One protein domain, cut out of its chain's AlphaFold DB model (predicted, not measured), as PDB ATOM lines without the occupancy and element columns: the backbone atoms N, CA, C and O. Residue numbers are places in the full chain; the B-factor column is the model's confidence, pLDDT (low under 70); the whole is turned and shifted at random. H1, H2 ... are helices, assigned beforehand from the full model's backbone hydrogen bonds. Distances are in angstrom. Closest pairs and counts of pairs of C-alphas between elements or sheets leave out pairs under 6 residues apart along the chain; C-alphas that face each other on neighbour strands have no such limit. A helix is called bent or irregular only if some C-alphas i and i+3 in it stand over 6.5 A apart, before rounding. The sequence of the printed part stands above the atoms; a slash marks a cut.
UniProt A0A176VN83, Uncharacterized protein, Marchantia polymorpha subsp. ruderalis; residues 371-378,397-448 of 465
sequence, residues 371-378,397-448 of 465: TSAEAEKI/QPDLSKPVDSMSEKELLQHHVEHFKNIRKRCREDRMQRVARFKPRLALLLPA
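This is residues 371 to 378 and 397 to 448 of the 465 residues of an uncharacterized protein of Marchantia polymorpha subsp. ruderalis (UniProt A0A176VN83). One long helix, H2, makes the length of an extended model; the short helix H1 is set crosswise near its far end, and residues 397 to 408, a loop with no named element, lead into its beginning. The 60 printed residues hold two named helices, H1 then H2, and no named strand; the class is all helix. The radius of gyration of the C-alphas is 19.0 A, and the spans are 58 by 22 by 12 A, only just a rod.

H1, residues 372 to 378, and H2, residues 409 to 445, touch, and H2 touches H1 with residues 433 to 437 alone. The closest C-alphas, of Ala 375 and Arg 437, are 5.3 A apart. Their lines stand about perpendicular, only just, at 71 degrees. Every O i to N i+4 pair is within hydrogen-bond range in H1, and 30 of 33 in H2.

H1 begins at C-alpha 372 (25.708, -40.685, 5.266) and is 10.3 A long. H2 measures 51.5 A, ending at C-alpha 445 (25.309, -44.830, -15.012). It is irregular, with C-alphas 437 and 440 7.3 A apart, and has a kink of 51 degrees near residue 439.

The C-alphas farthest apart, of Ser 406 and Pro 447, are 59.0 A apart. Residues 379 to 396 are not printed; C-alphas 378 and 397 are 29.1 A apart across the cut. The pLDDT is under 70 at residues 378, 397 to 401 and 448.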
ATOM      1  N   THR A 371      28.971 -40.808   1.580       82.69
ATOM      2  CA  THR A 371      28.756 -41.196   2.976       82.69
ATOM      3  C   THR A 371      27.435 -40.622   3.497       82.69
ATOM      4  O   THR A 371      26.851 -39.714   2.901       82.69
ATOM      5  N   SER A 372      26.950 -41.147   4.629       71.44
ATOM      6  CA  SER A 372      25.708 -40.685   5.266       71.44
ATOM      7  C   SER A 372      25.670 -39.161   5.424       71.44
ATOM      8  O   SER A 372      24.768 -38.509   4.904       71.44
ATOM      9  N   ALA A 373      26.718 -38.604   6.038       74.31
ATOM     10  CA  ALA A 373      26.823 -37.182   6.342       74.31
ATOM     11  C   ALA A 373      26.943 -36.295   5.088       74.31
ATOM     12  O   ALA A 373      26.441 -35.175   5.081       74.31
ATOM     13  N   GLU A 374      27.579 -36.775   4.015       76.06
ATOM     14  CA  GLU A 374      27.688 -36.021   2.756       76.06
ATOM     15  C   GLU A 374      26.344 -35.932   2.028       76.06
ATOM     16  O   GLU A 374      25.990 -34.863   1.532       76.06
ATOM     17  N   ALA A 375      25.568 -37.020   1.998       72.56
ATOM     18  CA  ALA A 375      24.226 -37.004   1.421       72.56
ATOM     19  C   ALA A 375      23.268 -36.128   2.246       72.56
ATOM     20  O   ALA A 375      22.599 -35.263   1.686       72.56
ATOM     21  N   GLU A 376      23.285 -36.269   3.575       71.62
ATOM     22  CA  GLU A 376      22.495 -35.440   4.497       71.62
ATOM     23  C   GLU A 376      22.847 -33.943   4.362       71.62
ATOM     24  O   GLU A 376      21.959 -33.089   4.400       71.62
ATOM     25  N   LYS A 377      24.120 -33.603   4.100       74.50
ATOM     26  CA  LYS A 377      24.565 -32.230   3.800       74.50
ATOM     27  C   LYS A 377      24.047 -31.692   2.455       74.50
ATOM     28  O   LYS A 377      23.878 -30.484   2.322       74.50
ATOM     29  N   ILE A 378      23.807 -32.541   1.454       67.00
ATOM     30  CA  ILE A 378      23.275 -32.119   0.144       67.00
ATOM     31  C   ILE A 378      21.746 -31.984   0.191       67.00
ATOM     32  O   ILE A 378      21.202 -31.003  -0.319       67.00
ATOM     33  N   GLN A 397      10.781 -44.422  21.882       53.38
ATOM     34  CA  GLN A 397      10.181 -45.665  22.339       53.38
ATOM     35  C   GLN A 397       8.836 -45.269  22.961       53.38
ATOM     36  O   GLN A 397       8.837 -44.406  23.845       53.38
ATOM     37  N   PRO A 398       7.699 -45.804  22.481       56.84
ATOM     38  CA  PRO A 398       6.435 -45.616  23.181       56.84
ATOM     39  C   PRO A 398       6.630 -46.068  24.629       56.84
ATOM     40  O   PRO A 398       7.377 -47.016  24.878       56.84
ATOM     41  N   ASP A 399       6.032 -45.346  25.575       56.19
ATOM     42  CA  ASP A 399       6.371 -45.466  26.993       56.19
ATOM     43  C   ASP A 399       5.894 -46.809  27.582       56.19
ATOM     44  O   ASP A 399       4.803 -46.951  28.137       56.19
ATOM     45  N   LEU A 400       6.752 -47.817  27.419       59.66
ATOM     46  CA  LEU A 400       6.596 -49.206  27.850       59.66
ATOM     47  C   LEU A 400       6.755 -49.378  29.375       59.66
ATOM     48  O   LEU A 400       6.881 -50.501  29.857       59.66
ATOM     49  N   SER A 401       6.728 -48.284  30.148       64.31
ATOM     50  CA  SER A 401       6.626 -48.322  31.614       64.31
ATOM     51  C   SER A 401       5.308 -48.929  32.111       64.31
ATOM     52  O   SER A 401       5.262 -49.457  33.223       64.31
ATOM     53  N   LYS A 402       4.249 -48.926  31.286       70.62
ATOM     54  CA  LYS A 402       3.073 -49.782  31.500       70.62
ATOM     55  C   LYS A 402       3.435 -51.245  31.184       70.62
ATOM     56  O   LYS A 402       3.711 -51.538  30.018       70.62
ATOM     57  N   PRO A 403       3.378 -52.187  32.147       77.38
ATOM     58  CA  PRO A 403       3.573 -53.604  31.847       77.38
ATOM     59  C   PRO A 403       2.463 -54.105  30.914       77.38
ATOM     60  O   PRO A 403       1.300 -53.721  31.064       77.38
ATOM     61  N   VAL A 404       2.819 -54.974  29.965       78.12
ATOM     62  CA  VAL A 404       1.908 -55.470  28.914       78.12
ATOM     63  C   VAL A 404       0.643 -56.105  29.501       78.12
ATOM     64  O   VAL A 404      -0.447 -55.858  28.996       78.12
ATOM     65  N   ASP A 405       0.768 -56.809  30.628       84.19
ATOM     66  CA  ASP A 405      -0.331 -57.478  31.344       84.19
ATOM     67  C   ASP A 405      -1.385 -56.510  31.918       84.19
ATOM     68  O   ASP A 405      -2.447 -56.938  32.366       84.19
ATOM     69  N   SER A 406      -1.103 -55.200  31.920       87.88
ATOM     70  CA  SER A 406      -2.032 -54.149  32.363       87.88
ATOM     71  C   SER A 406      -2.734 -53.409  31.216       87.88
ATOM     72  O   SER A 406      -3.589 -52.563  31.476       87.88
ATOM     73  N   MET A 407      -2.384 -53.699  29.956       88.94
ATOM     74  CA  MET A 407      -2.989 -53.061  28.782       88.94
ATOM     75  C   MET A 407      -4.286 -53.759  28.367       88.94
ATOM     76  O   MET A 407      -4.363 -54.986  28.312       88.94
ATOM     77  N   SER A 408      -5.294 -52.984  27.967       94.69
ATOM     78  CA  SER A 408      -6.452 -53.533  27.257       94.69
ATOM     79  C   SER A 408      -6.029 -54.105  25.896       94.69
ATOM     80  O   SER A 408      -5.177 -53.529  25.220       94.69
ATOM     81  N   GLU A 409      -6.691 -55.167  25.419       94.31
ATOM     82  CA  GLU A 409      -6.501 -55.711  24.058       94.31
ATOM     83  C   GLU A 409      -6.552 -54.617  22.973       94.31
ATOM     84  O   GLU A 409      -5.800 -54.647  21.997       94.31
ATOM     85  N   LYS A 410      -7.412 -53.607  23.173       94.38
ATOM     86  CA  LYS A 410      -7.548 -52.445  22.288       94.38
ATOM     87  C   LYS A 410      -6.322 -51.525  22.327       94.38
ATOM     88  O   LYS A 410      -5.909 -51.040  21.276       94.38
ATOM     89  N   GLU A 411      -5.749 -51.284  23.507       92.25
ATOM     90  CA  GLU A 411      -4.520 -50.491  23.665       92.25
ATOM     91  C   GLU A 411      -3.324 -51.230  23.054       92.25
ATOM     92  O   GLU A 411      -2.561 -50.637  22.294       92.25
ATOM     93  N   LEU A 412      -3.209 -52.542  23.288       92.44
ATOM     94  CA  LEU A 412      -2.174 -53.388  22.691       92.44
ATOM     95  C   LEU A 412      -2.267 -53.406  21.153       92.44
ATOM     96  O   LEU A 412      -1.255 -53.288  20.459       92.44
ATOM     97  N   LEU A 413      -3.482 -53.493  20.599       94.44
ATOM     98  CA  LEU A 413      -3.711 -53.384  19.157       94.44
ATOM     99  C   LEU A 413      -3.361 -51.989  18.614       94.44
ATOM    100  O   LEU A 413      -2.782 -51.897  17.533       94.44
ATOM    101  N   GLN A 414      -3.670 -50.911  19.341       93.75
ATOM    102  CA  GLN A 414      -3.286 -49.550  18.954       93.75
ATOM    103  C   GLN A 414      -1.762 -49.348  18.997       93.75
ATOM    104  O   GLN A 414      -1.199 -48.753  18.079       93.75
ATOM    105  N   HIS A 415      -1.085 -49.905  19.999       90.12
ATOM    106  CA  HIS A 415       0.369 -49.864  20.121       90.12
ATOM    107  C   HIS A 415       1.057 -50.589  18.950       90.12
ATOM    108  O   HIS A 415       1.931 -50.019  18.294       90.12
ATOM    109  N   HIS A 416       0.605 -51.798  18.591       94.25
ATOM    110  CA  HIS A 416       1.049 -52.473  17.361       94.25
ATOM    111  C   HIS A 416       0.689 -51.665  16.100       94.25
ATOM    112  O   HIS A 416       1.521 -51.517  15.202       94.25
ATOM    113  N   VAL A 417      -0.518 -51.083  16.085       95.31
ATOM    114  CA  VAL A 417      -1.005 -49.999  15.211       95.31
ATOM    115  C   VAL A 417       0.109 -49.036  14.779       95.31
ATOM    116  O   VAL A 417       0.530 -48.930  13.625       95.31
ATOM    117  N   GLU A 418       0.577 -48.308  15.786       93.56
ATOM    118  CA  GLU A 418       1.518 -47.194  15.704       93.56
ATOM    119  C   GLU A 418       2.957 -47.669  15.485       93.56
ATOM    120  O   GLU A 418       3.659 -47.113  14.640       93.56
ATOM    121  N   HIS A 419       3.372 -48.767  16.119       90.62
ATOM    122  CA  HIS A 419       4.684 -49.372  15.897       90.62
ATOM    123  C   HIS A 419       4.892 -49.784  14.425       90.62
ATOM    124  O   HIS A 419       5.903 -49.431  13.814       90.62
ATOM    125  N   PHE A 420       3.903 -50.433  13.793       94.25
ATOM    126  CA  PHE A 420       3.977 -50.771  12.366       94.25
ATOM    127  C   PHE A 420       3.918 -49.543  11.444       94.25
ATOM    128  O   PHE A 420       4.553 -49.558  10.384       94.25
ATOM    129  N   LYS A 421       3.211 -48.466  11.820       95.56
ATOM    130  CA  LYS A 421       3.280 -47.180  11.095       95.56
ATOM    131  C   LYS A 421       4.692 -46.591  11.167       95.56
ATOM    132  O   LYS A 421       5.235 -46.216  10.128       95.56
ATOM    133  N   ASN A 422       5.311 -46.588  12.347       91.06
ATOM    134  CA  ASN A 422       6.646 -46.034  12.573       91.06
ATOM    135  C   ASN A 422       7.738 -46.836  11.848       91.06
ATOM    136  O   ASN A 422       8.591 -46.237  11.192       91.06
ATOM    137  N   ILE A 423       7.660 -48.176  11.839       94.81
ATOM    138  CA  ILE A 423       8.521 -49.026  10.992       94.81
ATOM    139  C   ILE A 423       8.365 -48.647   9.513       94.81
ATOM    140  O   ILE A 423       9.360 -48.418   8.828       94.81
ATOM    141  N   ARG A 424       7.130 -48.533   9.002       95.19
ATOM    142  CA  ARG A 424       6.884 -48.166   7.593       95.19
ATOM    143  C   ARG A 424       7.397 -46.763   7.249       95.19
ATOM    144  O   ARG A 424       7.893 -46.579   6.137       95.19
ATOM    145  N   LYS A 425       7.300 -45.799   8.176       93.81
ATOM    146  CA  LYS A 425       7.872 -44.448   8.038       93.81
ATOM    147  C   LYS A 425       9.396 -44.536   7.914       93.81
ATOM    148  O   LYS A 425       9.942 -44.164   6.877       93.81
ATOM    149  N   ARG A 426      10.059 -45.159   8.894       92.50
ATOM    150  CA  ARG A 426      11.516 -45.338   8.920       92.50
ATOM    151  C   ARG A 426      12.042 -46.083   7.690       92.50
ATOM    152  O   ARG A 426      12.989 -45.628   7.069       92.50
ATOM    153  N   CYS A 427      11.412 -47.181   7.267       96.19
ATOM    154  CA  CYS A 427      11.846 -47.912   6.072       96.19
ATOM    155  C   CYS A 427      11.677 -47.107   4.768       96.19
ATOM    156  O   CYS A 427      12.390 -47.365   3.796       96.19
ATOM    157  N   ARG A 428      10.757 -46.131   4.723       95.00
ATOM    158  CA  ARG A 428      10.654 -45.172   3.612       95.00
ATOM    159  C   ARG A 428      11.802 -44.161   3.665       95.00
ATOM    160  O   ARG A 428      12.422 -43.923   2.634       95.00
ATOM    161  N   GLU A 429      12.108 -43.626   4.841       92.25
ATOM    162  CA  GLU A 429      13.208 -42.679   5.080       92.25
ATOM    163  C   GLU A 429      14.579 -43.316   4.779       92.25
ATOM    164  O   GLU A 429      15.318 -42.803   3.941       92.25
ATOM    165  N   ASP A 430      14.861 -44.506   5.326       92.62
ATOM    166  CA  ASP A 430      16.058 -45.314   5.033       92.62
ATOM    167  C   ASP A 430      16.209 -45.590   3.523       92.62
ATOM    168  O   ASP A 430      17.324 -45.628   2.994       92.62
ATOM    169  N   ARG A 431      15.095 -45.797   2.799       95.50
ATOM    170  CA  ARG A 431      15.109 -45.971   1.338       95.50
ATOM    171  C   ARG A 431      15.446 -44.663   0.624       95.50
ATOM    172  O   ARG A 431      16.249 -44.706  -0.306       95.50
ATOM    173  N   MET A 432      14.861 -43.536   1.029       90.19
ATOM    174  CA  MET A 432      15.148 -42.227   0.427       90.19
ATOM    175  C   MET A 432      16.613 -41.831   0.629       90.19
ATOM    176  O   MET A 432      17.287 -41.549  -0.357       90.19
ATOM    177  N   GLN A 433      17.155 -41.964   1.846       90.50
ATOM    178  CA  GLN A 433      18.577 -41.711   2.114       90.50
ATOM    179  C   GLN A 433      19.505 -42.580   1.253       90.50
ATOM    180  O   GLN A 433      20.534 -42.108   0.769       90.50
ATOM    181  N   ARG A 434      19.159 -43.857   1.021       91.75
ATOM    182  CA  ARG A 434      19.910 -44.712   0.085       91.75
ATOM    183  C   ARG A 434      19.828 -44.159  -1.338       91.75
ATOM    184  O   ARG A 434      20.867 -44.004  -1.970       91.75
ATOM    185  N   VAL A 435      18.631 -43.830  -1.831       89.50
ATOM    186  CA  VAL A 435      18.453 -43.228  -3.166       89.50
ATOM    187  C   VAL A 435      19.297 -41.956  -3.309       89.50
ATOM    188  O   VAL A 435      20.013 -41.840  -4.299       89.50
ATOM    189  N   ALA A 436      19.310 -41.066  -2.314       87.81
ATOM    190  CA  ALA A 436      20.119 -39.847  -2.314       87.81
ATOM    191  C   ALA A 436      21.632 -40.130  -2.380       87.81
ATOM    192  O   ALA A 436      22.311 -39.625  -3.275       87.81
ATOM    193  N   ARG A 437      22.158 -41.013  -1.515       91.56
ATOM    194  CA  ARG A 437      23.588 -41.411  -1.496       91.56
ATOM    195  C   ARG A 437      24.067 -42.014  -2.817       91.56
ATOM    196  O   ARG A 437      25.231 -41.849  -3.185       91.56
ATOM    197  N   PHE A 438      23.182 -42.719  -3.524       91.12
ATOM    198  CA  PHE A 438      23.477 -43.317  -4.826       91.12
ATOM    199  C   PHE A 438      23.123 -42.415  -6.020       91.12
ATOM    200  O   PHE A 438      23.658 -42.665  -7.100       91.12
ATOM    201  N   LYS A 439      22.299 -41.361  -5.875       88.31
ATOM    202  CA  LYS A 439      21.834 -40.536  -7.009       88.31
ATOM    203  C   LYS A 439      22.975 -39.968  -7.871       88.31
ATOM    204  O   LYS A 439      22.887 -40.142  -9.084       88.31
ATOM    205  N   PRO A 440      24.069 -39.393  -7.325       85.31
ATOM    206  CA  PRO A 440      25.172 -38.894  -8.154       85.31
ATOM    207  C   PRO A 440      25.842 -39.991  -8.992       85.31
ATOM    208  O   PRO A 440      26.228 -39.757 -10.132       85.31
ATOM    209  N   ARG A 441      25.936 -41.216  -8.460       86.81
ATOM    210  CA  ARG A 441      26.475 -42.372  -9.188       86.81
ATOM    211  C   ARG A 441      25.482 -42.928 -10.214       86.81
ATOM    212  O   ARG A 441      25.904 -43.401 -11.263       86.81
ATOM    213  N   LEU A 442      24.179 -42.864  -9.934       85.25
ATOM    214  CA  LEU A 442      23.132 -43.238 -10.888       85.25
ATOM    215  C   LEU A 442      23.078 -42.263 -12.073       85.25
ATOM    216  O   LEU A 442      22.957 -42.722 -13.201       85.25
ATOM    217  N   ALA A 443      23.277 -40.962 -11.849       84.19
ATOM    218  CA  ALA A 443      23.346 -39.950 -12.908       84.19
ATOM    219  C   ALA A 443      24.542 -40.122 -13.875       84.19
ATOM    220  O   ALA A 443      24.522 -39.568 -14.967       84.19
ATOM    221  N   LEU A 444      25.568 -40.895 -13.490       83.62
ATOM    222  CA  LEU A 444      26.698 -41.277 -14.354       83.62
ATOM    223  C   LEU A 444      26.516 -42.651 -15.025       83.62
ATOM    224  O   LEU A 444      27.204 -42.960 -15.993       83.62
ATOM    225  N   LEU A 445      25.629 -43.495 -14.487       81.75
ATOM    226  CA  LEU A 445      25.309 -44.830 -15.012       81.75
ATOM    227  C   LEU A 445      24.146 -44.813 -16.007       81.75
ATOM    228  O   LEU A 445      24.084 -45.648 -16.906       81.75
ATOM    229  N   LEU A 446      23.192 -43.911 -15.797       83.19
ATOM    230  CA  LEU A 446      22.036 -43.726 -16.656       83.19
ATOM    231  C   LEU A 446      22.393 -42.708 -17.749       83.19
ATOM    232  O   LEU A 446      22.932 -41.651 -17.423       83.19
ATOM    233  N   PRO A 447      22.064 -42.969 -19.027       79.44
ATOM    234  CA  PRO A 447      22.106 -41.941 -20.062       79.44
ATOM    235  C   PRO A 447      21.300 -40.712 -19.615       79.44
ATOM    236  O   PRO A 447      20.190 -40.869 -19.107       79.44
ATOM    237  N   ALA A 448      21.836 -39.497 -19.780       67.50
ATOM    238  CA  ALA A 448      21.249 -38.272 -19.211       67.50
ATOM    239  C   ALA A 448      19.783 -38.027 -19.642       67.50
ATOM    240  O   ALA A 448      18.971 -37.497 -18.887       67.50
TER     241      ALA A 448